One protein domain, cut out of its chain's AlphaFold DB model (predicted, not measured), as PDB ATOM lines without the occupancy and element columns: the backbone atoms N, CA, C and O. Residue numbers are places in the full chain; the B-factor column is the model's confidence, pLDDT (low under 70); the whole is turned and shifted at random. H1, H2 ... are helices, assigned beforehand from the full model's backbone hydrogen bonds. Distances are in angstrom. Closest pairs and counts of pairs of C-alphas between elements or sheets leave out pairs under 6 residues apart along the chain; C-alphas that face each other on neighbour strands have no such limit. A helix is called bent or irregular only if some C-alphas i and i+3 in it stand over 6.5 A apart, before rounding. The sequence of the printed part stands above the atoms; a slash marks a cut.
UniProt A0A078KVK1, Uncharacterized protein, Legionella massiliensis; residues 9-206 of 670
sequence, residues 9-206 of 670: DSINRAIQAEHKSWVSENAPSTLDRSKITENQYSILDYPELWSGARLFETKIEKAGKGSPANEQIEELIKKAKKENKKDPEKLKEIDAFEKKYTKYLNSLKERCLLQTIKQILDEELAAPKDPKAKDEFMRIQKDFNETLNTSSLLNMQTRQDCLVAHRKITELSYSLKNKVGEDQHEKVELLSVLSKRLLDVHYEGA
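What this domain is: This is residues 9 to 206 of the 670 residues of an uncharacterized protein of Legionella massiliensis (UniProt A0A078KVK1). A long rod is built along one helix, H4: H3 runs back beside its first half and H1 beside its middle, while its later half joins H5, H7 and H8 in a loose bundle, up and down, each helix running against the one before it. H5 extends the rod beyond the last residue of H4, and the unnamed stretch of residues 42 to 68 loops out over H8. The printed part has 198 residues with eight named helices, H1 to H8 in chain order, and no named strand; the class is all helix. It is only just compact, close to loose, with a radius of gyration of the C-alphas of 19.6 A and spans of 70 by 34 by 26 A.

How they stand to each other: H1, residues 9 to 26, touches H2, residues 38 to 41, with residues 15 to 20 alone; the closest C-alphas, of Gln 16 and Tyr 41, are 4.8 A apart. H3, residues 69 to 83, only just touches H2, with 3 pairs of C-alphas within 8 A, the closest being Gln 40 and Ala 69 at 4.7 A. The hub is H4, residues 88 to 124. H1 and H4 touch at a shallow tilt of 15 degrees, opposite ways, closest at the C-alphas of Ile 15 and Cys 112, 7.0 A. H3 and H4 form a hairpin at 2 degrees, closest at the C-alphas of Lys 81 and Leu 91, 6.2 A. H5, residues 131 to 148, forms a hairpin with H4 but only just touches it, with 3 pairs; the closest C-alphas, of Leu 121 and Gln 141, are 6.8 A apart. H6, residues 150 to 155, is close to but not clearly touching H5, with the C-alphas of Glu 146 and Ser 152 7.0 A apart. H7, residues 159 to 177, touches H5, closest at the C-alphas of Ile 140 and Leu 172, 6.4 A. H8, residues 182 to 205, forms a hairpin with H7, closest at the C-alphas of Arg 159 and Tyr 203, 5.4 A. H8 touches H4 at a shallow tilt of 34.8 degrees, only just short of steep, closest at the C-alphas of Ile 117 and Leu 191, 5.8 A. Every O i to N i+4 pair is within hydrogen-bond range in H1, H3, H5, H6 and H7, against 32 of 33 in H4 and 17 of 20 in H8; H2 is too short for such a pair.

Where its parts are: H1 begins at C-alpha 9 (-15.218, -30.632, 14.557). H4 is 51.8 A long and H8 36.5 A. H8 is irregular, with C-alphas 183 and 186 7.3 A apart, and ends at C-alpha 205 (-40.863, -44.279, 8.514).

The domain as a whole: The C-alphas of Lys 86 and Pro 131, the two farthest apart, are 71.0 A apart. The printed part has no cut; the links H1 to H2 and H2 to H3 are long. Confidence is under 70 in 36 residues, among them 50 to 65 and 157 to 168.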
ATOM      1  N   ASP A   9     -16.383 -29.736  14.641       70.69
ATOM      2  CA  ASP A   9     -15.218 -30.632  14.557       70.69
ATOM      3  C   ASP A   9     -15.075 -31.583  15.753       70.69
ATOM      4  O   ASP A   9     -14.439 -32.635  15.647       70.69
ATOM      5  N   SER A  10     -15.612 -31.214  16.918       71.81
ATOM      6  CA  SER A  10     -15.628 -32.065  18.113       71.81
ATOM      7  C   SER A  10     -16.580 -33.249  17.933       71.81
ATOM      8  O   SER A  10     -16.153 -34.393  18.087       71.81
ATOM      9  N   ILE A  11     -17.830 -32.989  17.528       74.25
ATOM     10  CA  ILE A  11     -18.827 -34.027  17.221       74.25
ATOM     11  C   ILE A  11     -18.340 -34.891  16.061       74.25
ATOM     12  O   ILE A  11     -18.385 -36.116  16.145       74.25
ATOM     13  N   ASN A  12     -17.809 -34.270  15.004       77.56
ATOM     14  CA  ASN A  12     -17.338 -35.002  13.834       77.56
ATOM     15  C   ASN A  12     -16.236 -36.017  14.197       77.56
ATOM     16  O   ASN A  12     -16.318 -37.183  13.817       77.56
ATOM     17  N   ARG A  13     -15.249 -35.617  15.011       81.69
ATOM     18  CA  ARG A  13     -14.192 -36.528  15.485       81.69
ATOM     19  C   ARG A  13     -14.724 -37.646  16.383       81.69
ATOM     20  O   ARG A  13     -14.284 -38.784  16.243       81.69
ATOM     21  N   ALA A  14     -15.668 -37.341  17.274       81.44
ATOM     22  CA  ALA A  14     -16.280 -38.349  18.138       81.44
ATOM     23  C   ALA A  14     -17.038 -39.412  17.318       81.44
ATOM     24  O   ALA A  14     -16.809 -40.607  17.494       81.44
ATOM     25  N   ILE A  15     -17.858 -38.979  16.355       82.75
ATOM     26  CA  ILE A  15     -18.629 -39.862  15.468       82.75
ATOM     27  C   ILE A  15     -17.710 -40.696  14.564       82.75
ATOM     28  O   ILE A  15     -17.959 -41.886  14.376       82.75
ATOM     29  N   GLN A  16     -16.619 -40.114  14.053       86.38
ATOM     30  CA  GLN A  16     -15.610 -40.845  13.277       86.38
ATOM     31  C   GLN A  16     -14.968 -41.975  14.090       86.38
ATOM     32  O   GLN A  16     -14.892 -43.113  13.618       86.38
ATOM     33  N   ALA A  17     -14.519 -41.670  15.311       85.88
ATOM     34  CA  ALA A  17     -13.880 -42.643  16.191       85.88
ATOM     35  C   ALA A  17     -14.837 -43.787  16.549       85.88
ATOM     36  O   ALA A  17     -14.463 -44.959  16.482       85.88
ATOM     37  N   GLU A  18     -16.088 -43.455  16.858       85.81
ATOM     38  CA  GLU A  18     -17.104 -44.440  17.199       85.81
ATOM     39  C   GLU A  18     -17.464 -45.345  16.014       85.81
ATOM     40  O   GLU A  18     -17.445 -46.570  16.148       85.81
ATOM     41  N   HIS A  19     -17.727 -44.769  14.834       88.75
ATOM     42  CA  HIS A  19     -18.054 -45.543  13.633       88.75
ATOM     43  C   HIS A  19     -16.912 -46.505  13.286       88.75
ATOM     44  O   HIS A  19     -17.140 -47.682  12.989       88.75
ATOM     45  N   LYS A  20     -15.667 -46.033  13.390       88.94
ATOM     46  CA  LYS A  20     -14.470 -46.851  13.181       88.94
ATOM     47  C   LYS A  20     -14.345 -47.980  14.210       88.94
ATOM     48  O   LYS A  20     -14.025 -49.105  13.813       88.94
ATOM     49  N   SER A  21     -14.603 -47.715  15.496       87.69
ATOM     50  CA  SER A  21     -14.567 -48.738  16.557       87.69
ATOM     51  C   SER A  21     -15.625 -49.808  16.321       87.69
ATOM     52  O   SER A  21     -15.300 -50.991  16.224       87.69
ATOM     53  N   TRP A  22     -16.871 -49.394  16.080       88.81
ATOM     54  CA  TRP A  22     -17.989 -50.311  15.878       88.81
ATOM     55  C   TRP A  22     -17.753 -51.247  14.692       88.81
ATOM     56  O   TRP A  22     -17.931 -52.462  14.799       88.81
ATOM     57  N   VAL A  23     -17.304 -50.700  13.556       88.06
ATOM     58  CA  VAL A  23     -16.967 -51.508  12.373       88.06
ATOM     59  C   VAL A  23     -15.806 -52.454  12.682       88.06
ATOM     60  O   VAL A  23     -15.775 -53.562  12.157       88.06
ATOM     61  N   SER A  24     -14.873 -52.060  13.548       86.38
ATOM     62  CA  SER A  24     -13.744 -52.909  13.926       86.38
ATOM     63  C   SER A  24     -14.106 -54.089  14.806       86.38
ATOM     64  O   SER A  24     -13.512 -55.150  14.636       86.38
ATOM     65  N   GLU A  25     -15.081 -53.914  15.686       87.62
ATOM     66  CA  GLU A  25     -15.558 -54.948  16.606       87.62
ATOM     67  C   GLU A  25     -16.559 -55.911  15.955       87.62
ATOM     68  O   GLU A  25     -16.668 -57.060  16.370       87.62
ATOM     69  N   ASN A  26     -17.307 -55.449  14.946       87.31
ATOM     70  CA  ASN A  26     -18.457 -56.185  14.408       87.31
ATOM     71  C   ASN A  26     -18.261 -56.732  12.991       87.31
ATOM     72  O   ASN A  26     -19.028 -57.604  12.582       87.31
ATOM     73  N   ALA A  27     -17.312 -56.204  12.211       87.38
ATOM     74  CA  ALA A  27     -17.102 -56.678  10.848       87.38
ATOM     75  C   ALA A  27     -16.466 -58.076  10.839       87.38
ATOM     76  O   ALA A  27     -15.496 -58.304  11.568       87.38
ATOM     77  N   PRO A  28     -16.950 -58.992   9.983       87.81
ATOM     78  CA  PRO A  28     -16.348 -60.308   9.844       87.81
ATOM     79  C   PRO A  28     -14.918 -60.186   9.305       87.81
ATOM     80  O   PRO A  28     -14.591 -59.260   8.557       87.81
ATOM     81  N   SER A  29     -14.066 -61.159   9.632       85.19
ATOM     82  CA  SER A  29     -12.664 -61.202   9.175       85.19
ATOM     83  C   SER A  29     -12.517 -61.258   7.648       85.19
ATOM     84  O   SER A  29     -11.464 -60.930   7.110       85.19
ATOM     85  N   THR A  30     -13.587 -61.628   6.941       84.38
ATOM     86  CA  THR A  30     -13.680 -61.644   5.474       84.38
ATOM     87  C   THR A  30     -13.769 -60.253   4.841       84.38
ATOM     88  O   THR A  30     -13.662 -60.135   3.620       84.38
ATOM     89  N   LEU A  31     -13.965 -59.197   5.637       85.75
ATOM     90  CA  LEU A  31     -14.105 -57.826   5.157       85.75
ATOM     91  C   LEU A  31     -12.771 -57.067   5.275       85.75
ATOM     92  O   LEU A  31     -12.325 -56.737   6.375       85.75
ATOM     93  N   ASP A  32     -12.136 -56.757   4.142       82.12
ATOM     94  CA  ASP A  32     -10.878 -55.995   4.104       82.12
ATOM     95  C   ASP A  32     -11.115 -54.493   4.330       82.12
ATOM     96  O   ASP A  32     -11.489 -53.749   3.424       82.12
ATOM     97  N   ARG A  33     -10.868 -54.043   5.560       80.56
ATOM     98  CA  ARG A  33     -11.098 -52.661   6.008       80.56
ATOM     99  C   ARG A  33      -9.913 -51.725   5.773       80.56
ATOM    100  O   ARG A  33     -10.034 -50.534   6.041       80.56
ATOM    101  N   SER A  34      -8.788 -52.227   5.255       79.50
ATOM    102  CA  SER A  34      -7.554 -51.442   5.066       79.50
ATOM    103  C   SER A  34      -7.713 -50.257   4.104       79.50
ATOM    104  O   SER A  34      -6.898 -49.338   4.100       79.50
ATOM    105  N   LYS A  35      -8.784 -50.265   3.304       76.50
ATOM    106  CA  LYS A  35      -9.086 -49.256   2.284       76.50
ATOM    107  C   LYS A  35      -9.849 -48.036   2.794       76.50
ATOM    108  O   LYS A  35     -10.018 -47.096   2.025       76.50
ATOM    109  N   ILE A  36     -10.328 -48.052   4.040       82.00
ATOM    110  CA  ILE A  36     -11.146 -46.967   4.593       82.00
ATOM    111  C   ILE A  36     -10.274 -46.065   5.469       82.00
ATOM    112  O   ILE A  36      -9.711 -46.505   6.472       82.00
ATOM    113  N   THR A  37     -10.173 -44.791   5.102       80.88
ATOM    114  CA  THR A  37      -9.441 -43.768   5.855       80.88
ATOM    115  C   THR A  37     -10.343 -43.045   6.857       80.88
ATOM    116  O   THR A  37     -11.565 -43.036   6.740       80.88
ATOM    117  N   GLU A  38      -9.740 -42.416   7.868       74.12
ATOM    118  CA  GLU A  38     -10.452 -41.815   9.009       74.12
ATOM    119  C   GLU A  38     -11.469 -40.734   8.608       74.12
ATOM    120  O   GLU A  38     -12.605 -40.743   9.074       74.12
ATOM    121  N   ASN A  39     -11.116 -39.875   7.653       73.62
ATOM    122  CA  ASN A  39     -12.000 -38.837   7.119       73.62
ATOM    123  C   ASN A  39     -13.262 -39.384   6.426       73.62
ATOM    124  O   ASN A  39     -14.244 -38.658   6.317       73.62
ATOM    125  N   GLN A  40     -13.263 -40.641   5.971       80.38
ATOM    126  CA  GLN A  40     -14.431 -41.252   5.331       80.38
ATOM    127  C   GLN A  40     -15.498 -41.665   6.353       80.38
ATOM    128  O   GLN A  40     -16.650 -41.847   5.975       80.38
ATOM    129  N   TYR A  41     -15.149 -41.790   7.638       80.69
ATOM    130  CA  TYR A  41     -16.093 -42.124   8.717       80.69
ATOM    131  C   TYR A  41     -16.934 -40.926   9.188       80.69
ATOM    132  O   TYR A  41     -17.805 -41.067  10.043       80.69
ATOM    133  N   SER A  42     -16.684 -39.739   8.636       80.06
ATOM    134  CA  SER A  42     -17.465 -38.542   8.925       80.06
ATOM    135  C   SER A  42     -18.871 -38.653   8.347       80.06
ATOM    136  O   SER A  42     -19.037 -38.930   7.163       80.06
ATOM    137  N   ILE A  43     -19.899 -38.393   9.155       79.69
ATOM    138  CA  ILE A  43     -21.276 -38.299   8.647       79.69
ATOM    139  C   ILE A  43     -21.570 -36.892   8.126       79.69
ATOM    140  O   ILE A  43     -22.206 -36.743   7.083       79.69
ATOM    141  N   LEU A  44     -21.103 -35.859   8.831       76.38
ATOM    142  CA  LEU A  44     -21.432 -34.469   8.510       76.38
ATOM    143  C   LEU A  44     -20.769 -34.012   7.207       76.38
ATOM    144  O   LEU A  44     -21.405 -33.306   6.430       76.38
ATOM    145  N   ASP A  45     -19.558 -34.490   6.901       77.94
ATOM    146  CA  ASP A  45     -18.814 -34.074   5.699       77.94
ATOM    147  C   ASP A  45     -19.431 -34.567   4.378       77.94
ATOM    148  O   ASP A  45     -19.006 -34.133   3.300       77.94
ATOM    149  N   TYR A  46     -20.435 -35.448   4.463       77.19
ATOM    150  CA  TYR A  46     -21.078 -36.135   3.347       77.19
ATOM    151  C   TYR A  46     -22.606 -35.932   3.391       77.19
ATOM    152  O   TYR A  46     -23.330 -36.760   3.950       77.19
ATOM    153  N   PRO A  47     -23.123 -34.832   2.803       70.88
ATOM    154  CA  PRO A  47     -24.553 -34.497   2.701       70.88
ATOM    155  C   PRO A  47     -25.491 -35.628   2.282       70.88
ATOM    156  O   PRO A  47     -26.634 -35.697   2.735       70.88
ATOM    157  N   GLU A  48     -25.005 -36.519   1.425       69.19
ATOM    158  CA  GLU A  48     -25.692 -37.722   0.968       69.19
ATOM    159  C   GLU A  48     -26.064 -38.688   2.107       69.19
ATOM    160  O   GLU A  48     -27.042 -39.427   2.002       69.19
ATOM    161  N   LEU A  49     -25.322 -38.680   3.217       70.88
ATOM    162  CA  LEU A  49     -25.525 -39.622   4.316       70.88
ATOM    163  C   LEU A  49     -26.646 -39.218   5.252       70.88
ATOM    164  O   LEU A  49     -27.320 -40.090   5.793       70.88
ATOM    165  N   TRP A  50     -26.866 -37.926   5.431       69.25
ATOM    166  CA  TRP A  50     -27.918 -37.405   6.295       69.25
ATOM    167  C   TRP A  50     -29.158 -36.953   5.512       69.25
ATOM    168  O   TRP A  50     -30.051 -36.331   6.080       69.25
ATOM    169  N   SER A  51     -29.252 -37.288   4.217       52.62
ATOM    170  CA  SER A  51     -30.442 -37.032   3.399       52.62
ATOM    171  C   SER A  51     -31.419 -38.214   3.406       52.62
ATOM    172  O   SER A  51     -31.100 -39.269   2.859       52.62
ATOM    173  N   GLY A  52     -32.617 -38.017   3.965       48.91
ATOM    174  CA  GLY A  52     -33.805 -38.811   3.623       48.91
ATOM    175  C   GLY A  52     -34.444 -38.342   2.305       48.91
ATOM    176  O   GLY A  52     -33.958 -37.403   1.662       48.91
ATOM    177  N   ALA A  53     -35.535 -38.989   1.890       44.09
ATOM    178  CA  ALA A  53     -36.358 -38.652   0.735       44.09
ATOM    179  C   ALA A  53     -36.681 -37.154   0.763       44.09
ATOM    180  O   ALA A  53     -37.429 -36.675   1.610       44.09
ATOM    181  N   ARG A  54     -36.044 -36.410  -0.146       49.34
ATOM    182  CA  ARG A  54     -35.947 -34.950  -0.101       49.34
ATOM    183  C   ARG A  54     -37.335 -34.311  -0.178       49.34
ATOM    184  O   ARG A  54     -37.879 -34.185  -1.270       49.34
ATOM    185  N   LEU A  55     -37.871 -33.853   0.951       40.81
ATOM    186  CA  LEU A  55     -39.060 -32.995   0.960       40.81
ATOM    187  C   LEU A  55     -38.731 -31.607   0.397       40.81
ATOM    188  O   LEU A  55     -39.482 -31.080  -0.415       40.81
ATOM    189  N   PHE A  56     -37.556 -31.062   0.736       42.81
ATOM    190  CA  PHE A  56     -37.042 -29.811   0.177       42.81
ATOM    191  C   PHE A  56     -35.515 -29.905   0.033       42.81
ATOM    192  O   PHE A  56     -34.794 -30.159   0.996       42.81
ATOM    193  N   GLU A  57     -34.975 -29.755  -1.179       44.12
ATOM    194  CA  GLU A  57     -33.523 -29.823  -1.388       44.12
ATOM    195  C   GLU A  57     -32.857 -28.460  -1.121       44.12
ATOM    196  O   GLU A  57     -32.893 -27.550  -1.947       44.12
ATOM    197  N   THR A  58     -32.198 -28.309   0.020       48.88
ATOM    198  CA  THR A  58     -31.075 -27.371   0.127       48.88
ATOM    199  C   THR A  58     -29.849 -28.091  -0.428       48.88
ATOM    200  O   THR A  58     -29.558 -29.211  -0.004       48.88
ATOM    201  N   LYS A  59     -29.166 -27.503  -1.419       55.28
ATOM    202  CA  LYS A  59     -27.918 -28.063  -1.959       55.28
ATOM    203  C   LYS A  59     -26.798 -27.774  -0.963       55.28
ATOM    204  O   LYS A  59     -26.534 -26.614  -0.665       55.28
ATOM    205  N   ILE A  60     -26.160 -28.826  -0.466       61.66
ATOM    206  CA  ILE A  60     -25.090 -28.739   0.530       61.66
ATOM    207  C   ILE A  60     -23.815 -29.224  -0.137       61.66
ATOM    208  O   ILE A  60     -23.825 -30.237  -0.840       61.66
ATOM    209  N   GLU A  61     -22.741 -28.458   0.016       65.56
ATOM    210  CA  GLU A  61     -21.445 -28.835  -0.532       65.56
ATOM    211  C   GLU A  61     -20.812 -29.916   0.338       65.56
ATOM    212  O   GLU A  61     -20.777 -29.816   1.563       65.56
ATOM    213  N   LYS A  62     -20.309 -30.960  -0.316       69.81
ATOM    214  CA  LYS A  62     -19.505 -31.997   0.319       69.81
ATOM    215  C   LYS A  62     -18.165 -31.406   0.754       69.81
ATOM    216  O   LYS A  62     -17.504 -30.741  -0.043       69.81
ATOM    217  N   ALA A  63     -17.763 -31.678   1.991       69.06
ATOM    218  CA  ALA A  63     -16.491 -31.214   2.548       69.06
ATOM    219  C   ALA A  63     -15.401 -32.305   2.521       69.06
ATOM    220  O   ALA A  63     -14.209 -31.994   2.488       69.06
ATOM    221  N   GLY A  64     -15.797 -33.585   2.490       66.38
ATOM    222  CA  GLY A  64     -14.885 -34.732   2.521       66.38
ATOM    223  C   GLY A  64     -14.169 -35.021   1.192       66.38
ATOM    224  O   GLY A  64     -14.698 -34.789   0.104       66.38
ATOM    225  N   LYS A  65     -12.962 -35.602   1.277       67.31
ATOM    226  CA  LYS A  65     -12.231 -36.159   0.121       67.31
ATOM    227  C   LYS A  65     -12.669 -37.614  -0.114       67.31
ATOM    228  O   LYS A  65     -12.649 -38.408   0.819       67.31
ATOM    229  N   GLY A  66     -13.017 -37.977  -1.352       73.25
ATOM    230  CA  GLY A  66     -13.405 -39.350  -1.729       73.25
ATOM    231  C   GLY A  66     -14.857 -39.722  -1.393       73.25
ATOM    232  O   GLY A  66     -15.674 -38.847  -1.110       73.25
ATOM    233  N   SER A  67     -15.199 -41.012  -1.457       81.75
ATOM    234  CA  SER A  67     -16.515 -41.545  -1.050       81.75
ATOM    235  C   SER A  67     -16.604 -41.749   0.466       81.75
ATOM    236  O   SER A  67     -15.572 -41.996   1.093       81.75
ATOM    237  N   PRO A  68     -17.796 -41.653   1.071       85.56
ATOM    238  CA  PRO A  68     -17.986 -41.946   2.487       85.56
ATOM    239  C   PRO A  68     -17.741 -43.425   2.833       85.56
ATOM    240  O   PRO A  68     -17.815 -44.314   1.982       85.56
ATOM    241  N   ALA A  69     -17.474 -43.702   4.112       86.50
ATOM    242  CA  ALA A  69     -17.126 -45.032   4.607       86.50
ATOM    243  C   ALA A  69     -18.261 -46.043   4.425       86.50
ATOM    244  O   ALA A  69     -17.985 -47.214   4.192       86.50
ATOM    245  N   ASN A  70     -19.528 -45.626   4.494       86.62
ATOM    246  CA  ASN A  70     -20.654 -46.534   4.265       86.62
ATOM    247  C   ASN A  70     -20.678 -47.077   2.830       86.62
ATOM    248  O   ASN A  70     -20.888 -48.271   2.662       86.62
ATOM    249  N   GLU A  71     -20.415 -46.242   1.819       87.81
ATOM    250  CA  GLU A  71     -20.339 -46.684   0.421       87.81
ATOM    251  C   GLU A  71     -19.213 -47.705   0.252       87.81
ATOM    252  O   GLU A  71     -19.411 -48.764  -0.341       87.81
ATOM    253  N   GLN A  72     -18.052 -47.435   0.855       87.69
ATOM    254  CA  GLN A  72     -16.920 -48.360   0.834       87.69
ATOM    255  C   GLN A  72     -17.240 -49.677   1.557       87.69
ATOM    256  O   GLN A  72     -16.934 -50.753   1.048       87.69
ATOM    257  N   ILE A  73     -17.905 -49.629   2.715       89.44
ATOM    258  CA  ILE A  73     -18.331 -50.828   3.452       89.44
ATOM    259  C   ILE A  73     -19.349 -51.630   2.634       89.44
ATOM    260  O   ILE A  73     -19.228 -52.849   2.556       89.44
ATOM    261  N   GLU A  74     -20.310 -50.986   1.974       89.88
ATOM    262  CA  GLU A  74     -21.270 -51.659   1.093       89.88
ATOM    263  C   GLU A  74     -20.587 -52.347  -0.098       89.88
ATOM    264  O   GLU A  74     -20.947 -53.470  -0.464       89.88
ATOM    265  N   GLU A  75     -19.584 -51.708  -0.702       90.00
ATOM    266  CA  GLU A  75     -18.771 -52.316  -1.759       90.00
ATOM    267  C   GLU A  75     -17.980 -53.523  -1.247       90.00
ATOM    268  O   GLU A  75     -17.963 -54.573  -1.899       90.00
ATOM    269  N   LEU A  76     -17.382 -53.412  -0.059       89.75
ATOM    270  CA  LEU A  76     -16.666 -54.505   0.595       89.75
ATOM    271  C   LEU A  76     -17.600 -55.672   0.941       89.75
ATOM    272  O   LEU A  76     -17.242 -56.818   0.685       89.75
ATOM    273  N   ILE A  77     -18.818 -55.404   1.422       90.62
ATOM    274  CA  ILE A  77     -19.856 -56.422   1.651       90.62
ATOM    275  C   ILE A  77     -20.197 -57.124   0.333       90.62
ATOM    276  O   ILE A  77     -20.169 -58.354   0.258       90.62
ATOM    277  N   LYS A  78     -20.483 -56.369  -0.738       91.94
ATOM    278  CA  LYS A  78     -20.800 -56.940  -2.061       91.94
ATOM    279  C   LYS A  78     -19.666 -57.819  -2.579       91.94
ATOM    280  O   LYS A  78     -19.927 -58.883  -3.144       91.94
ATOM    281  N   LYS A  79     -18.418 -57.387  -2.397       92.12
ATOM    282  CA  LYS A  79     -17.230 -58.154  -2.772       92.12
ATOM    283  C   LYS A  79     -17.113 -59.433  -1.936       92.12
ATOM    284  O   LYS A  79     -17.043 -60.513  -2.520       92.12
ATOM    285  N   ALA A  80     -17.217 -59.336  -0.612       88.12
ATOM    286  CA  ALA A  80     -17.148 -60.476   0.298       88.12
ATOM    287  C   ALA A  80     -18.239 -61.522   0.002       88.12
ATOM    288  O   ALA A  80     -17.948 -62.719  -0.023       88.12
ATOM    289  N   LYS A  81     -19.473 -61.101  -0.316       91.56
ATOM    290  CA  LYS A  81     -20.553 -62.015  -0.737       91.56
ATOM    291  C   LYS A  81     -20.240 -62.741  -2.045       91.56
ATOM    292  O   LYS A  81     -20.571 -63.915  -2.191       91.56
ATOM    293  N   LYS A  82     -19.618 -62.058  -3.014       92.38
ATOM    294  CA  LYS A  82     -19.213 -62.677  -4.288       92.38
ATOM    295  C   LYS A  82     -18.103 -63.705  -4.081       92.38
ATOM    296  O   LYS A  82     -18.192 -64.800  -4.630       92.38
ATOM    297  N   GLU A  83     -17.094 -63.366  -3.284       92.12
ATOM    298  CA  GLU A  83     -15.938 -64.227  -3.011       92.12
ATOM    299  C   GLU A  83     -16.319 -65.461  -2.180       92.12
ATOM    300  O   GLU A  83     -15.818 -66.552  -2.436       92.12
ATOM    301  N   ASN A  84     -17.281 -65.326  -1.261       89.56
ATOM    302  CA  ASN A  84     -17.736 -66.407  -0.382       89.56
ATOM    303  C   ASN A  84     -19.049 -67.065  -0.845       89.56
ATOM    304  O   ASN A  84     -19.699 -67.753  -0.068       89.56
ATOM    305  N   LYS A  85     -19.445 -66.920  -2.120       88.94
ATOM    306  CA  LYS A  85     -20.734 -67.432  -2.642       88.94
ATOM    307  C   LYS A  85     -20.950 -68.943  -2.426       88.94
ATOM    308  O   LYS A  85     -22.085 -69.409  -2.433       88.94
ATOM    309  N   LYS A  86     -19.866 -69.710  -2.284       88.94
ATOM    310  CA  LYS A  86     -19.883 -71.170  -2.099       88.94
ATOM    311  C   LYS A  86     -19.832 -71.610  -0.629       88.94
ATOM    312  O   LYS A  86     -19.874 -72.808  -0.384       88.94
ATOM    313  N   ASP A  87     -19.741 -70.674   0.316       87.12
ATOM    314  CA  ASP A  87     -19.643 -70.934   1.757       87.12
ATOM    315  C   ASP A  87     -20.898 -70.376   2.469       87.12
ATOM    316  O   ASP A  87     -20.994 -69.168   2.717       87.12
ATOM    317  N   PRO A  88     -21.905 -71.228   2.758       87.38
ATOM    318  CA  PRO A  88     -23.169 -70.794   3.350       87.38
ATOM    319  C   PRO A  88     -23.031 -70.170   4.742       87.38
ATOM    320  O   PRO A  88     -23.858 -69.335   5.112       87.38
ATOM    321  N   GLU A  89     -22.023 -70.563   5.524       86.88
ATOM    322  CA  GLU A  89     -21.825 -70.046   6.882       86.88
ATOM    323  C   GLU A  89     -21.275 -68.623   6.841       86.88
ATOM    324  O   GLU A  89     -21.850 -67.723   7.459       86.88
ATOM    325  N   LYS A  90     -20.257 -68.376   6.009       88.62
ATOM    326  CA  LYS A  90     -19.725 -67.021   5.801       88.62
ATOM    327  C   LYS A  90     -20.745 -66.086   5.169       88.62
ATOM    328  O   LYS A  90     -20.801 -64.912   5.527       88.62
ATOM    329  N   LEU A  91     -21.584 -66.580   4.256       88.50
ATOM    330  CA  LEU A  91     -22.682 -65.778   3.707       88.50
ATOM    331  C   LEU A  91     -23.674 -65.351   4.792       88.50
ATOM    332  O   LEU A  91     -24.052 -64.181   4.828       88.50
ATOM    333  N   LYS A  92     -24.056 -66.258   5.702       88.25
ATOM    334  CA  LYS A  92     -24.930 -65.920   6.836       88.25
ATOM    335  C   LYS A  92     -24.298 -64.868   7.746       88.25
ATOM    336  O   LYS A  92     -25.000 -63.955   8.174       88.25
ATOM    337  N   GLU A  93     -23.001 -64.976   8.019       87.94
ATOM    338  CA  GLU A  93     -22.258 -64.001   8.824       87.94
ATOM    339  C   GLU A  93     -22.221 -62.617   8.153       87.94
ATOM    340  O   GLU A  93     -22.555 -61.611   8.782       87.94
ATOM    341  N   ILE A  94     -21.913 -62.558   6.852       88.69
ATOM    342  CA  ILE A  94     -21.884 -61.307   6.078       88.69
ATOM    343  C   ILE A  94     -23.283 -60.673   5.998       88.69
ATOM    344  O   ILE A  94     -23.420 -59.462   6.174       88.69
ATOM    345  N   ASP A  95     -24.331 -61.469   5.769       88.12
ATOM    346  CA  ASP A  95     -25.719 -60.990   5.746       88.12
ATOM    347  C   ASP A  95     -26.177 -60.483   7.124       88.12
ATOM    348  O   ASP A  95     -26.941 -59.515   7.219       88.12
ATOM    349  N   ALA A  96     -25.731 -61.127   8.207       85.56
ATOM    350  CA  ALA A  96     -25.999 -60.674   9.567       85.56
ATOM    351  C   ALA A  96     -25.297 -59.339   9.852       85.56
ATOM    352  O   ALA A  96     -25.937 -58.417  10.369       85.56
ATOM    353  N   PHE A  97     -24.029 -59.207   9.453       89.38
ATOM    354  CA  PHE A  97     -23.276 -57.960   9.560       89.38
ATOM    355  C   PHE A  97     -23.928 -56.829   8.763       89.38
ATOM    356  O   PHE A  97     -24.183 -55.777   9.337       89.38
ATOM    357  N   GLU A  98     -24.277 -57.040   7.489       90.88
ATOM    358  CA  GLU A  98     -24.940 -56.025   6.651       90.88
ATOM    359  C   GLU A  98     -26.228 -55.514   7.312       90.88
ATOM    360  O   GLU A  98     -26.432 -54.308   7.464       90.88
ATOM    361  N   LYS A  99     -27.076 -56.427   7.805       85.38
ATOM    362  CA  LYS A  99     -28.310 -56.060   8.519       85.38
ATOM    363  C   LYS A  99     -28.034 -55.274   9.802       85.38
ATOM    364  O   LYS A  99     -28.816 -54.380  10.133       85.38
ATOM    365  N   LYS A 100     -26.982 -55.625  10.549       82.69
ATOM    366  CA  LYS A 100     -26.588 -54.930  11.787       82.69
ATOM    367  C   LYS A 100     -26.018 -53.545  11.469       82.69
ATOM    368  O   LYS A 100     -26.422 -52.568  12.093       82.69
ATOM    369  N   TYR A 101     -25.170 -53.452  10.446       86.12
ATOM    370  CA  TYR A 101     -24.513 -52.226  10.010       86.12
ATOM    371  C   TYR A 101     -25.514 -51.182   9.511       86.12
ATOM    372  O   TYR A 101     -25.493 -50.052   9.989       86.12
ATOM    373  N   THR A 102     -26.466 -51.557   8.649       83.12
ATOM    374  CA  THR A 102     -27.509 -50.631   8.168       83.12
ATOM    375  C   THR A 102     -28.333 -50.046   9.317       83.12
ATOM    376  O   THR A 102     -28.675 -48.863   9.318       83.12
ATOM    377  N   LYS A 103     -28.645 -50.859  10.335       78.44
ATOM    378  CA  LYS A 103     -29.385 -50.395  11.518       78.44
ATOM    379  C   LYS A 103     -28.551 -49.473  12.403       78.44
ATOM    380  O   LYS A 103     -29.110 -48.496  12.898       78.44
ATOM    381  N   TYR A 104     -27.276 -49.799  12.610       82.19
ATOM    382  CA  TYR A 104     -26.331 -48.986  13.374       82.19
ATOM    383  C   TYR A 104     -26.113 -47.624  12.709       82.19
ATOM    384  O   TYR A 104     -26.287 -46.593  13.352       82.19
ATOM    385  N   LEU A 105     -25.833 -47.615  11.404       82.88
ATOM    386  CA  LEU A 105     -25.549 -46.400  10.645       82.88
ATOM    387  C   LEU A 105     -26.711 -45.396  10.706       82.88
ATOM    388  O   LEU A 105     -26.475 -44.203  10.856       82.88
ATOM    389  N   ASN A 106     -27.961 -45.861  10.639       78.69
ATOM    390  CA  ASN A 106     -29.124 -44.980  10.777       78.69
ATOM    391  C   ASN A 106     -29.200 -44.317  12.163       78.69
ATOM    392  O   ASN A 106     -29.483 -43.127  12.247       78.69
ATOM    393  N   SER A 107     -28.898 -45.052  13.237       77.25
ATOM    394  CA  SER A 107     -28.850 -44.487  14.596       77.25
ATOM    395  C   SER A 107     -27.703 -43.502  14.779       77.25
ATOM    396  O   SER A 107     -27.893 -42.440  15.365       77.25
ATOM    397  N   LEU A 108     -26.532 -43.837  14.240       81.06
ATOM    398  CA  LEU A 108     -25.357 -42.978  14.274       81.06
ATOM    399  C   LEU A 108     -25.628 -41.645  13.551       81.06
ATOM    400  O   LEU A 108     -25.290 -40.586  14.077       81.06
ATOM    401  N   LYS A 109     -26.305 -41.682  12.393       82.19
ATOM    402  CA  LYS A 109     -26.748 -40.486  11.652       82.19
ATOM    403  C   LYS A 109     -27.692 -39.614  12.472       82.19
ATOM    404  O   LYS A 109     -27.476 -38.410  12.571       82.19
ATOM    405  N   GLU A 110     -28.724 -40.213  13.060       80.62
ATOM    406  CA  GLU A 110     -29.738 -39.488  13.829       80.62
ATOM    407  C   GLU A 110     -29.139 -38.805  15.064       80.62
ATOM    408  O   GLU A 110     -29.348 -37.610  15.272       80.62
ATOM    409  N   ARG A 111     -28.300 -39.522  15.820       81.44
ATOM    410  CA  ARG A 111     -27.562 -38.947  16.951       81.44
ATOM    411  C   ARG A 111     -26.628 -37.830  16.510       81.44
ATOM    412  O   ARG A 111     -26.609 -36.782  17.146       81.44
ATOM    413  N   CYS A 112     -25.877 -38.036  15.428       84.25
ATOM    414  CA  CYS A 112     -24.983 -37.015  14.890       84.25
ATOM    415  C   CYS A 112     -25.755 -35.725  14.572       84.25
ATOM    416  O   CYS A 112     -25.312 -34.641  14.947       84.25
ATOM    417  N   LEU A 113     -26.929 -35.827  13.934       85.38
ATOM    418  CA  LEU A 113     -27.791 -34.674  13.656       85.38
ATOM    419  C   LEU A 113     -28.286 -34.011  14.945       85.38
ATOM    420  O   LEU A 113     -28.135 -32.802  15.091       85.38
ATOM    421  N   LEU A 114     -28.822 -34.784  15.890       84.00
ATOM    422  CA  LEU A 114     -29.351 -34.278  17.162       84.00
ATOM    423  C   LEU A 114     -28.294 -33.564  18.010       84.00
ATOM    424  O   LEU A 114     -28.538 -32.456  18.483       84.00
ATOM    425  N   GLN A 115     -27.111 -34.162  18.164       84.44
ATOM    426  CA  GLN A 115     -26.001 -33.549  18.895       84.44
ATOM    427  C   GLN A 115     -25.554 -32.247  18.224       84.44
ATOM    428  O   GLN A 115     -25.329 -31.254  18.909       84.44
ATOM    429  N   THR A 116     -25.491 -32.226  16.890       85.06
ATOM    430  CA  THR A 116     -25.078 -31.033  16.137       85.06
ATOM    431  C   THR A 116     -26.109 -29.911  16.241       85.06
ATOM    432  O   THR A 116     -25.753 -28.762  16.482       85.06
ATOM    433  N   ILE A 117     -27.398 -30.237  16.103       88.12
ATOM    434  CA  ILE A 117     -28.509 -29.293  16.295       88.12
ATOM    435  C   ILE A 117     -28.422 -28.670  17.688       88.12
ATOM    436  O   ILE A 117     -28.497 -27.450  17.813       88.12
ATOM    437  N   LYS A 118     -28.219 -29.501  18.714       86.75
ATOM    438  CA  LYS A 118     -28.124 -29.056  20.102       86.75
ATOM    439  C   LYS A 118     -26.904 -28.168  20.342       86.75
ATOM    440  O   LYS A 118     -27.054 -27.102  20.923       86.75
ATOM    441  N   GLN A 119     -25.728 -28.554  19.843       85.75
ATOM    442  CA  GLN A 119     -24.513 -27.740  19.951       85.75
ATOM    443  C   GLN A 119     -24.718 -26.362  19.309       85.75
ATOM    444  O   GLN A 119     -24.408 -25.337  19.916       85.75
ATOM    445  N   ILE A 120     -25.301 -26.316  18.105       87.38
ATOM    446  CA  ILE A 120     -25.562 -25.041  17.433       87.38
ATOM    447  C   ILE A 120     -26.545 -24.199  18.251       87.38
ATOM    448  O   ILE A 120     -26.292 -23.019  18.493       87.38
ATOM    449  N   LEU A 121     -27.661 -24.799  18.668       87.94
ATOM    450  CA  LEU A 121     -28.746 -24.097  19.340       87.94
ATOM    451  C   LEU A 121     -28.353 -23.583  20.728       87.94
ATOM    452  O   LEU A 121     -28.668 -22.436  21.034       87.94
ATOM    453  N   ASP A 122     -27.694 -24.409  21.541       85.00
ATOM    454  CA  ASP A 122     -27.470 -24.151  22.967       85.00
ATOM    455  C   ASP A 122     -26.091 -23.523  23.255       85.00
ATOM    456  O   ASP A 122     -25.959 -22.769  24.219       85.00
ATOM    457  N   GLU A 123     -25.067 -23.810  22.440       83.50
ATOM    458  CA  GLU A 123     -23.673 -23.430  22.735       83.50
ATOM    459  C   GLU A 123     -23.110 -22.378  21.770       83.50
ATOM    460  O   GLU A 123     -22.317 -21.526  22.169       83.50
ATOM    461  N   GLU A 124     -23.502 -22.416  20.495       83.06
ATOM    462  CA  GLU A 124     -22.878 -21.581  19.464       83.06
ATOM    463  C   GLU A 124     -23.626 -20.297  19.099       83.06
ATOM    464  O   GLU A 124     -23.006 -19.388  18.525       83.06
ATOM    465  N   LEU A 125     -24.935 -20.233  19.352       85.88
ATOM    466  CA  LEU A 125     -25.737 -19.032  19.133       85.88
ATOM    467  C   LEU A 125     -25.608 -18.100  20.339       85.88
ATOM    468  O   LEU A 125     -25.974 -18.445  21.462       85.88
ATOM    469  N   ALA A 126     -25.113 -16.887  20.106       84.50
ATOM    470  CA  ALA A 126     -24.986 -15.902  21.167       84.50
ATOM    471  C   ALA A 126     -26.329 -15.207  21.406       84.50
ATOM    472  O   ALA A 126     -26.901 -14.594  20.500       84.50
ATOM    473  N   ALA A 127     -26.796 -15.260  22.653       84.94
ATOM    474  CA  ALA A 127     -28.008 -14.567  23.058       84.94
ATOM    475  C   ALA A 127     -27.876 -13.038  22.867       84.94
ATOM    476  O   ALA A 127     -26.795 -12.472  23.080       84.94
ATOM    477  N   PRO A 128     -28.977 -12.340  22.534       86.19
ATOM    478  CA  PRO A 128     -28.997 -10.884  22.465       86.19
ATOM    479  C   PRO A 128     -28.586 -10.240  23.796       86.19
ATOM    480  O   PRO A 128     -28.887 -10.753  24.875       86.19
ATOM    481  N   LYS A 129     -27.936  -9.071  23.726       85.44
ATOM    482  CA  LYS A 129     -27.578  -8.284  24.923       85.44
ATOM    483  C   LYS A 129     -28.787  -7.585  25.559       85.44
ATOM    484  O   LYS A 129     -28.761  -7.314  26.756       85.44
ATOM    485  N   ASP A 130     -29.816  -7.281  24.766       87.19
ATOM    486  CA  ASP A 130     -31.059  -6.675  25.252       87.19
ATOM    487  C   ASP A 130     -31.880  -7.694  26.074       87.19
ATOM    488  O   ASP A 130     -32.158  -8.780  25.561       87.19
ATOM    489  N   PRO A 131     -32.301  -7.374  27.315       82.81
ATOM    490  CA  PRO A 131     -33.015  -8.313  28.182       82.81
ATOM    491  C   PRO A 131     -34.325  -8.854  27.594       82.81
ATOM    492  O   PRO A 131     -34.593 -10.046  27.708       82.81
ATOM    493  N   LYS A 132     -35.124  -8.018  26.917       81.19
ATOM    494  CA  LYS A 132     -36.406  -8.459  26.334       81.19
ATOM    495  C   LYS A 132     -36.186  -9.370  25.128       81.19
ATOM    496  O   LYS A 132     -36.855 -10.393  24.995       81.19
ATOM    497  N   ALA A 133     -35.231  -9.025  24.266       82.75
ATOM    498  CA  ALA A 133     -34.833  -9.874  23.148       82.75
ATOM    499  C   ALA A 133     -34.195 -11.188  23.624       82.75
ATOM    500  O   ALA A 133     -34.383 -12.219  22.980       82.75
ATOM    501  N   LYS A 134     -33.484 -11.168  24.758       87.56
ATOM    502  CA  LYS A 134     -32.919 -12.360  25.395       87.56
ATOM    503  C   LYS A 134     -34.005 -13.305  25.902       87.56
ATOM    504  O   LYS A 134     -33.936 -14.488  25.594       87.56
ATOM    505  N   ASP A 135     -35.017 -12.811  26.608       86.81
ATOM    506  CA  ASP A 135     -36.126 -13.655  27.081       86.81
ATOM    507  C   ASP A 135     -36.877 -14.310  25.913       86.81
ATOM    508  O   ASP A 135     -37.195 -15.502  25.938       86.81
ATOM    509  N   GLU A 136     -37.111 -13.549  24.840       85.50
ATOM    510  CA  GLU A 136     -37.736 -14.070  23.627       85.50
ATOM    511  C   GLU A 136     -36.848 -15.096  22.909       85.50
ATOM    512  O   GLU A 136     -37.353 -16.123  22.457       85.50
ATOM    513  N   PHE A 137     -35.533 -14.863  22.847       88.50
ATOM    514  CA  PHE A 137     -34.554 -15.813  22.315       88.50
ATOM    515  C   PHE A 137     -34.566 -17.134  23.095       88.50
ATOM    516  O   PHE A 137     -34.697 -18.190  22.479       88.50
ATOM    517  N   MET A 138     -34.540 -17.083  24.431       90.00
ATOM    518  CA  MET A 138     -34.601 -18.281  25.280       90.00
ATOM    519  C   MET A 138     -35.920 -19.042  25.082       90.00
ATOM    520  O   MET A 138     -35.931 -20.272  25.048       90.00
ATOM    521  N   ARG A 139     -37.039 -18.329  24.887       89.00
ATOM    522  CA  ARG A 139     -38.326 -18.954  24.541       89.00
ATOM    523  C   ARG A 139     -38.271 -19.649  23.179       89.00
ATOM    524  O   ARG A 139     -38.726 -20.777  23.066       89.00
ATOM    525  N   ILE A 140     -37.704 -19.005  22.157       86.06
ATOM    526  CA  ILE A 140     -37.564 -19.600  20.817       86.06
ATOM    527  C   ILE A 140     -36.644 -20.832  20.859       86.06
ATOM    528  O   ILE A 140     -36.963 -21.840  20.231       86.06
ATOM    529  N   GLN A 141     -35.541 -20.783  21.616       88.75
ATOM    530  CA  GLN A 141     -34.673 -21.944  21.845       88.75
ATOM    531  C   GLN A 141     -35.429 -23.085  22.524       88.75
ATOM    532  O   GLN A 141     -35.334 -24.233  22.093       88.75
ATOM    533  N   LYS A 142     -36.223 -22.771  23.552       89.56
ATOM    534  CA  LYS A 142     -37.067 -23.755  24.230       89.56
ATOM    535  C   LYS A 142     -38.060 -24.405  23.264       89.56
ATOM    536  O   LYS A 142     -38.118 -25.625  23.226       89.56
ATOM    537  N   ASP A 143     -38.759 -23.628  22.437       86.56
ATOM    538  CA  ASP A 143     -39.673 -24.145  21.407       86.56
ATOM    539  C   ASP A 143     -38.949 -25.047  20.384       86.56
ATOM    540  O   ASP A 143     -39.504 -26.050  19.927       86.56
ATOM    541  N   PHE A 144     -37.712 -24.705  20.010       86.31
ATOM    542  CA  PHE A 144     -36.874 -25.524  19.126       86.31
ATOM    543  C   PHE A 144     -36.547 -26.874  19.774       86.31
ATOM    544  O   PHE A 144     -36.768 -27.924  19.166       86.31
ATOM    545  N   ASN A 145     -36.081 -26.836  21.025       86.00
ATOM    546  CA  ASN A 145     -35.777 -28.018  21.823       86.00
ATOM    547  C   ASN A 145     -37.033 -28.869  22.059       86.00
ATOM    548  O   ASN A 145     -36.983 -30.085  21.925       86.00
ATOM    549  N   GLU A 146     -38.186 -28.256  22.331       87.31
ATOM    550  CA  GLU A 146     -39.464 -28.957  22.476       87.31
ATOM    551  C   GLU A 146     -39.902 -29.631  21.169       87.31
ATOM    552  O   GLU A 146     -40.405 -30.751  21.205       87.31
ATOM    553  N   THR A 147     -39.661 -29.010  20.010       83.69
ATOM    554  CA  THR A 147     -40.020 -29.581  18.696       83.69
ATOM    555  C   THR A 147     -39.207 -30.838  18.360       83.69
ATOM    556  O   THR A 147     -39.714 -31.727  17.676       83.69
ATOM    557  N   LEU A 148     -37.962 -30.928  18.839       84.38
ATOM    558  CA  LEU A 148     -37.012 -31.994  18.489       84.38
ATOM    559  C   LEU A 148     -36.645 -32.912  19.663       84.38
ATOM    560  O   LEU A 148     -35.772 -33.767  19.519       84.38
ATOM    561  N   ASN A 149     -37.289 -32.758  20.823       81.69
ATOM    562  CA  ASN A 149     -37.036 -33.634  21.961       81.69
ATOM    563  C   ASN A 149     -37.562 -35.057  21.721       81.69
ATOM    564  O   ASN A 149     -38.403 -35.312  20.856       81.69
ATOM    565  N   THR A 150     -37.093 -35.985  22.552       75.94
ATOM    566  CA  THR A 150     -37.453 -37.407  22.529       75.94
ATOM    567  C   THR A 150     -38.966 -37.630  22.471       75.94
ATOM    568  O   THR A 150     -39.425 -38.389  21.625       75.94
ATOM    569  N   SER A 151     -39.748 -36.924  23.294       78.69
ATOM    570  CA  SER A 151     -41.219 -36.995  23.293       78.69
ATOM    571  C   SER A 151     -41.803 -36.623  21.926       78.69
ATOM    572  O   SER A 151     -42.567 -37.379  21.330       78.69
ATOM    573  N   SER A 152     -41.412 -35.479  21.369       82.31
ATOM    574  CA  SER A 152     -41.920 -35.004  20.081       82.31
ATOM    575  C   SER A 152     -41.564 -35.963  18.948       82.31
ATOM    576  O   SER A 152     -42.442 -36.319  18.165       82.31
ATOM    577  N   LEU A 153     -40.331 -36.476  18.902       80.50
ATOM    578  CA  LEU A 153     -39.914 -37.460  17.896       80.50
ATOM    579  C   LEU A 153     -40.664 -38.797  18.034       80.50
ATOM    580  O   LEU A 153     -41.064 -39.400  17.031       80.50
ATOM    581  N   LEU A 154     -40.903 -39.255  19.270       77.25
ATOM    582  CA  LEU A 154     -41.726 -40.436  19.546       77.25
ATOM    583  C   LEU A 154     -43.183 -40.229  19.145       77.25
ATOM    584  O   LEU A 154     -43.835 -41.210  18.801       77.25
ATOM    585  N   ASN A 155     -43.677 -38.995  19.152       78.75
ATOM    586  CA  ASN A 155     -45.071 -38.655  18.878       78.75
ATOM    587  C   ASN A 155     -45.348 -38.311  17.410       78.75
ATOM    588  O   ASN A 155     -46.507 -38.292  17.007       78.75
ATOM    589  N   MET A 156     -44.314 -38.116  16.584       73.88
ATOM    590  CA  MET A 156     -44.451 -37.880  15.141       73.88
ATOM    591  C   MET A 156     -44.872 -39.154  14.400       73.88
ATOM    592  O   MET A 156     -44.071 -39.767  13.691       73.88
ATOM    593  N   GLN A 157     -46.111 -39.617  14.582       69.81
ATOM    594  CA  GLN A 157     -46.588 -40.892  14.039       69.81
ATOM    595  C   GLN A 157     -46.921 -40.843  12.553       69.81
ATOM    596  O   GLN A 157     -46.663 -41.814  11.825       69.81
ATOM    597  N   THR A 158     -47.397 -39.696  12.090       62.22
ATOM    598  CA  THR A 158     -47.837 -39.460  10.722       62.22
ATOM    599  C   THR A 158     -46.874 -38.550   9.967       62.22
ATOM    600  O   THR A 158     -46.071 -37.807  10.533       62.22
ATOM    601  N   ARG A 159     -46.959 -38.603   8.637       60.38
ATOM    602  CA  ARG A 159     -46.261 -37.649   7.772       60.38
ATOM    603  C   ARG A 159     -46.695 -36.203   8.024       60.38
ATOM    604  O   ARG A 159     -45.869 -35.313   7.862       60.38
ATOM    605  N   GLN A 160     -47.939 -35.977   8.453       58.75
ATOM    606  CA  GLN A 160     -48.435 -34.647   8.803       58.75
ATOM    607  C   GLN A 160     -47.723 -34.085  10.027       58.75
ATOM    608  O   GLN A 160     -47.288 -32.940   9.990       58.75
ATOM    609  N   ASP A 161     -47.518 -34.898  11.064       62.03
ATOM    610  CA  ASP A 161     -46.787 -34.472  12.263       62.03
ATOM    611  C   ASP A 161     -45.371 -34.001  11.899       62.03
ATOM    612  O   ASP A 161     -44.905 -32.961  12.362       62.03
ATOM    613  N   CYS A 162     -44.717 -34.727  10.986       63.09
ATOM    614  CA  CYS A 162     -43.398 -34.367  10.468       63.09
ATOM    615  C   CYS A 162     -43.430 -33.055   9.657       63.09
ATOM    616  O   CYS A 162     -42.520 -32.239   9.778       63.09
ATOM    617  N   LEU A 163     -44.472 -32.820   8.847       58.75
ATOM    618  CA  LEU A 163     -44.644 -31.580   8.072       58.75
ATOM    619  C   LEU A 163     -44.950 -30.371   8.966       58.75
ATOM    620  O   LEU A 163     -44.402 -29.288   8.748       58.75
ATOM    621  N   VAL A 164     -45.781 -30.553   9.993       63.19
ATOM    622  CA  VAL A 164     -46.074 -29.529  11.007       63.19
ATOM    623  C   VAL A 164     -44.796 -29.160  11.756       63.19
ATOM    624  O   VAL A 164     -44.477 -27.975  11.865       63.19
ATOM    625  N   ALA A 165     -44.014 -30.155  12.185       65.56
ATOM    626  CA  ALA A 165     -42.709 -29.926  12.793       65.56
ATOM    627  C   ALA A 165     -41.762 -29.194  11.827       65.56
ATOM    628  O   ALA A 165     -41.141 -28.203  12.199       65.56
ATOM    629  N   HIS A 166     -41.716 -29.594  10.554       69.44
ATOM    630  CA  HIS A 166     -40.880 -28.952   9.537       69.44
ATOM    631  C   HIS A 166     -41.241 -27.468   9.336       69.44
ATOM    632  O   HIS A 166     -40.360 -26.600   9.224       69.44
ATOM    633  N   ARG A 167     -42.540 -27.147   9.317       58.47
ATOM    634  CA  ARG A 167     -43.038 -25.768   9.268       58.47
ATOM    635  C   ARG A 167     -42.644 -24.993  10.525       58.47
ATOM    636  O   ARG A 167     -42.066 -23.915  10.396       58.47
ATOM    637  N   LYS A 168     -42.872 -25.554  11.716       67.75
ATOM    638  CA  LYS A 168     -42.511 -24.927  12.996       67.75
ATOM    639  C   LYS A 168     -41.008 -24.639  13.076       67.75
ATOM    640  O   LYS A 168     -40.636 -23.522  13.409       67.75
ATOM    641  N   ILE A 169     -40.146 -25.570  12.660       72.12
ATOM    642  CA  ILE A 169     -38.691 -25.350  12.562       72.12
ATOM    643  C   ILE A 169     -38.363 -24.176  11.638       72.12
ATOM    644  O   ILE A 169     -37.490 -23.371  11.950       72.12
ATOM    645  N   THR A 170     -39.065 -24.040  10.513       66.69
ATOM    646  CA  THR A 170     -38.869 -22.913   9.588       66.69
ATOM    647  C   THR A 170     -39.238 -21.585  10.246       66.69
ATOM    648  O   THR A 170     -38.436 -20.653  10.222       66.69
ATOM    649  N   GLU A 171     -40.408 -21.509  10.877       65.25
ATOM    650  CA  GLU A 171     -40.884 -20.314  11.587       65.25
ATOM    651  C   GLU A 171     -39.941 -19.933  12.742       65.25
ATOM    652  O   GLU A 171     -39.558 -18.767  12.886       65.25
ATOM    653  N   LEU A 172     -39.494 -20.917  13.525       73.44
ATOM    654  CA  LEU A 172     -38.535 -20.714  14.609       73.44
ATOM    655  C   LEU A 172     -37.164 -20.269  14.087       73.44
ATOM    656  O   LEU A 172     -36.556 -19.383  14.676       73.44
ATOM    657  N   SER A 173     -36.695 -20.814  12.960       75.38
ATOM    658  CA  SER A 173     -35.431 -20.395  12.331       75.38
ATOM    659  C   SER A 173     -35.498 -18.935  11.878       75.38
ATOM    660  O   SER A 173     -34.569 -18.170  12.119       75.38
ATOM    661  N   TYR A 174     -36.613 -18.516  11.270       69.12
ATOM    662  CA  TYR A 174     -36.842 -17.110  10.922       69.12
ATOM    663  C   TYR A 174     -36.855 -16.209  12.151       69.12
ATOM    664  O   TYR A 174     -36.261 -15.131  12.145       69.12
ATOM    665  N   SER A 175     -37.499 -16.675  13.216       75.12
ATOM    666  CA  SER A 175     -37.586 -15.943  14.474       75.12
ATOM    667  C   SER A 175     -36.209 -15.802  15.126       75.12
ATOM    668  O   SER A 175     -35.857 -14.697  15.523       75.12
ATOM    669  N   LEU A 176     -35.396 -16.865  15.152       80.44
ATOM    670  CA  LEU A 176     -34.003 -16.823  15.617       80.44
ATOM    671  C   LEU A 176     -33.158 -15.861  14.787       80.44
ATOM    672  O   LEU A 176     -32.452 -15.035  15.357       80.44
ATOM    673  N   LYS A 177     -33.262 -15.928  13.454       80.56
ATOM    674  CA  LYS A 177     -32.507 -15.061  12.539       80.56
ATOM    675  C   LYS A 177     -32.747 -13.579  12.835       80.56
ATOM    676  O   LYS A 177     -31.808 -12.803  12.847       80.56
ATOM    677  N   ASN A 178     -33.982 -13.208  13.165       78.38
ATOM    678  CA  ASN A 178     -34.346 -11.832  13.514       78.38
ATOM    679  C   ASN A 178     -33.874 -11.385  14.911       78.38
ATOM    680  O   ASN A 178     -34.067 -10.224  15.272       78.38
ATOM    681  N   LYS A 179     -33.334 -12.296  15.730       83.25
ATOM    682  CA  LYS A 179     -32.862 -12.008  17.093       83.25
ATOM    683  C   LYS A 179     -31.343 -12.060  17.212       83.25
ATOM    684  O   LYS A 179     -30.804 -11.380  18.078       83.25
ATOM    685  N   VAL A 180     -30.659 -12.828  16.371       83.56
ATOM    686  CA  VAL A 180     -29.191 -12.927  16.372       83.56
ATOM    687  C   VAL A 180     -28.546 -11.876  15.459       83.56
ATOM    688  O   VAL A 180     -29.223 -11.233  14.659       83.56
ATOM    689  N   GLY A 181     -27.231 -11.683  15.591       81.00
ATOM    690  CA  GLY A 181     -26.461 -10.835  14.676       81.00
ATOM    691  C   GLY A 181     -26.327 -11.452  13.279       81.00
ATOM    692  O   GLY A 181     -26.412 -12.673  13.119       81.00
ATOM    693  N   GLU A 182     -26.091 -10.618  12.258       83.06
ATOM    694  CA  GLU A 182     -25.939 -11.079  10.868       83.06
ATOM    695  C   GLU A 182     -24.805 -12.103  10.696       83.06
ATOM    696  O   GLU A 182     -24.904 -13.011   9.871       83.06
ATOM    697  N   ASP A 183     -23.765 -12.005  11.526       83.06
ATOM    698  CA  ASP A 183     -22.629 -12.925  11.604       83.06
ATOM    699  C   ASP A 183     -23.021 -14.356  12.019       83.06
ATOM    700  O   ASP A 183     -22.275 -15.302  11.772       83.06
ATOM    701  N   GLN A 184     -24.212 -14.541  12.598       85.44
ATOM    702  CA  GLN A 184     -24.742 -15.840  13.028       85.44
ATOM    703  C   GLN A 184     -25.840 -16.385  12.108       85.44
ATOM    704  O   GLN A 184     -26.329 -17.497  12.320       85.44
ATOM    705  N   HIS A 185     -26.221 -15.651  11.057       82.62
ATOM    706  CA  HIS A 185     -27.270 -16.079  10.128       82.62
ATOM    707  C   HIS A 185     -26.962 -17.420   9.450       82.62
ATOM    708  O   HIS A 185     -27.872 -18.230   9.279       82.62
ATOM    709  N   GLU A 186     -25.698 -17.675   9.101       80.12
ATOM    710  CA  GLU A 186     -25.279 -18.952   8.505       80.12
ATOM    711  C   GLU A 186     -25.482 -20.123   9.484       80.12
ATOM    712  O   GLU A 186     -25.938 -21.192   9.079       80.12
ATOM    713  N   LYS A 187     -25.254 -19.906  10.789       83.00
ATOM    714  CA  LYS A 187     -25.500 -20.918  11.829       83.00
ATOM    715  C   LYS A 187     -26.984 -21.233  11.978       83.00
ATOM    716  O   LYS A 187     -27.355 -22.397  12.098       83.00
ATOM    717  N   VAL A 188     -27.842 -20.213  11.927       81.62
ATOM    718  CA  VAL A 188     -29.303 -20.396  11.970       81.62
ATOM    719  C   VAL A 188     -29.809 -21.119  10.715       81.62
ATOM    720  O   VAL A 188     -30.702 -21.962  10.801       81.62
ATOM    721  N   GLU A 189     -29.228 -20.838   9.547       78.69
ATOM    722  CA  GLU A 189     -29.553 -21.555   8.309       78.69
ATOM    723  C   GLU A 189     -29.139 -23.030   8.396       78.69
ATOM    724  O   GLU A 189     -29.940 -23.917   8.089       78.69
ATOM    725  N   LEU A 190     -27.931 -23.299   8.902       78.12
ATOM    726  CA  LEU A 190     -27.443 -24.652   9.151       78.12
ATOM    727  C   LEU A 190     -28.328 -25.403  10.157       78.12
ATOM    728  O   LEU A 190     -28.739 -26.529   9.880       78.12
ATOM    729  N   LEU A 191     -28.692 -24.766  11.275       85.06
ATOM    730  CA  LEU A 191     -29.625 -25.305  12.266       85.06
ATOM    731  C   LEU A 191     -30.959 -25.704  11.620       85.06
ATOM    732  O   LEU A 191     -31.458 -26.806  11.862       85.06
ATOM    733  N   SER A 192     -31.514 -24.838  10.765       80.75
ATOM    734  CA  SER A 192     -32.766 -25.107  10.050       80.75
ATOM    735  C   SER A 192     -32.640 -26.347   9.170       80.75
ATOM    736  O   SER A 192     -33.505 -27.221   9.185       80.75
ATOM    737  N   VAL A 193     -31.545 -26.441   8.415       77.38
ATOM    738  CA  VAL A 193     -31.300 -27.534   7.473       77.38
ATOM    739  C   VAL A 193     -31.090 -28.860   8.200       77.38
ATOM    740  O   VAL A 193     -31.750 -29.837   7.853       77.38
ATOM    741  N   LEU A 194     -30.242 -28.905   9.232       81.31
ATOM    742  CA  LEU A 194     -30.004 -30.120  10.021       81.31
ATOM    743  C   LEU A 194     -31.282 -30.602  10.720       81.31
ATOM    744  O   LEU A 194     -31.613 -31.783  10.650       81.31
ATOM    745  N   SER A 195     -32.050 -29.683  11.313       83.69
ATOM    746  CA  SER A 195     -33.323 -30.006  11.973       83.69
ATOM    747  C   SER A 195     -34.338 -30.606  11.005       83.69
ATOM    748  O   SER A 195     -34.994 -31.594  11.316       83.69
ATOM    749  N   LYS A 196     -34.446 -30.064   9.790       76.19
ATOM    750  CA  LYS A 196     -35.341 -30.614   8.762       76.19
ATOM    751  C   LYS A 196     -34.887 -31.988   8.279       76.19
ATOM    752  O   LYS A 196     -35.720 -32.846   8.017       76.19
ATOM    753  N   ARG A 197     -33.577 -32.220   8.214       76.62
ATOM    754  CA  ARG A 197     -33.000 -33.511   7.815       76.62
ATOM    755  C   ARG A 197     -33.231 -34.599   8.848       76.62
ATOM    756  O   ARG A 197     -33.527 -35.726   8.472       76.62
ATOM    757  N   LEU A 198     -33.187 -34.243  10.127       79.69
ATOM    758  CA  LEU A 198     -33.648 -35.123  11.194       79.69
ATOM    759  C   LEU A 198     -35.121 -35.513  10.966       79.69
ATOM    760  O   LEU A 198     -35.447 -36.696  10.966       79.69
ATOM    761  N   LEU A 199     -36.000 -34.549  10.671       74.38
ATOM    762  CA  LEU A 199     -37.418 -34.826  10.397       74.38
ATOM    763  C   LEU A 199     -37.645 -35.687   9.142       74.38
ATOM    764  O   LEU A 199     -38.549 -36.523   9.150       74.38
ATOM    765  N   ASP A 200     -36.826 -35.543   8.095       70.81
ATOM    766  CA  ASP A 200     -36.886 -36.392   6.893       70.81
ATOM    767  C   ASP A 200     -36.687 -37.882   7.250       70.81
ATOM    768  O   ASP A 200     -37.404 -38.745   6.736       70.81
ATOM    769  N   VAL A 201     -35.772 -38.190   8.182       70.50
ATOM    770  CA  VAL A 201     -35.539 -39.562   8.680       70.50
ATOM    771  C   VAL A 201     -36.806 -40.130   9.332       70.50
ATOM    772  O   VAL A 201     -37.186 -41.277   9.074       70.50
ATOM    773  N   HIS A 202     -37.519 -39.328  10.128       70.69
ATOM    774  CA  HIS A 202     -38.788 -39.747  10.733       70.69
ATOM    775  C   HIS A 202     -39.924 -39.853   9.705       70.69
ATOM    776  O   HIS A 202     -40.747 -40.769   9.796       70.69
ATOM    777  N   TYR A 203     -39.949 -38.970   8.704       64.75
ATOM    778  CA  TYR A 203     -40.970 -38.921   7.658       64.75
ATOM    779  C   TYR A 203     -40.995 -40.185   6.786       64.75
ATOM    780  O   TYR A 203     -42.073 -40.694   6.453       64.75
ATOM    781  N   GLU A 204     -39.828 -40.731   6.430       59.72
ATOM    782  CA  GLU A 204     -39.727 -41.972   5.649       59.72
ATOM    783  C   GLU A 204     -40.409 -43.158   6.345       59.72
ATOM    784  O   GLU A 204     -41.083 -43.962   5.692       59.72
ATOM    785  N   GLY A 205     -40.273 -43.237   7.672       55.50
ATOM    786  CA  GLY A 205     -40.863 -44.279   8.514       55.50
ATOM    787  C   GLY A 205     -42.266 -43.967   9.051       55.50
ATOM    788  O   GLY A 205     -42.858 -44.817   9.727       55.50
ATOM    789  N   ALA A 206     -42.802 -42.771   8.797       58.00
ATOM    790  CA  ALA A 206     -44.094 -42.330   9.315       58.00
ATOM    791  C   ALA A 206     -45.285 -42.871   8.504       58.00
ATOM    792  O   ALA A 206     -45.182 -43.179   7.310       58.00
TER     793      ALA A 206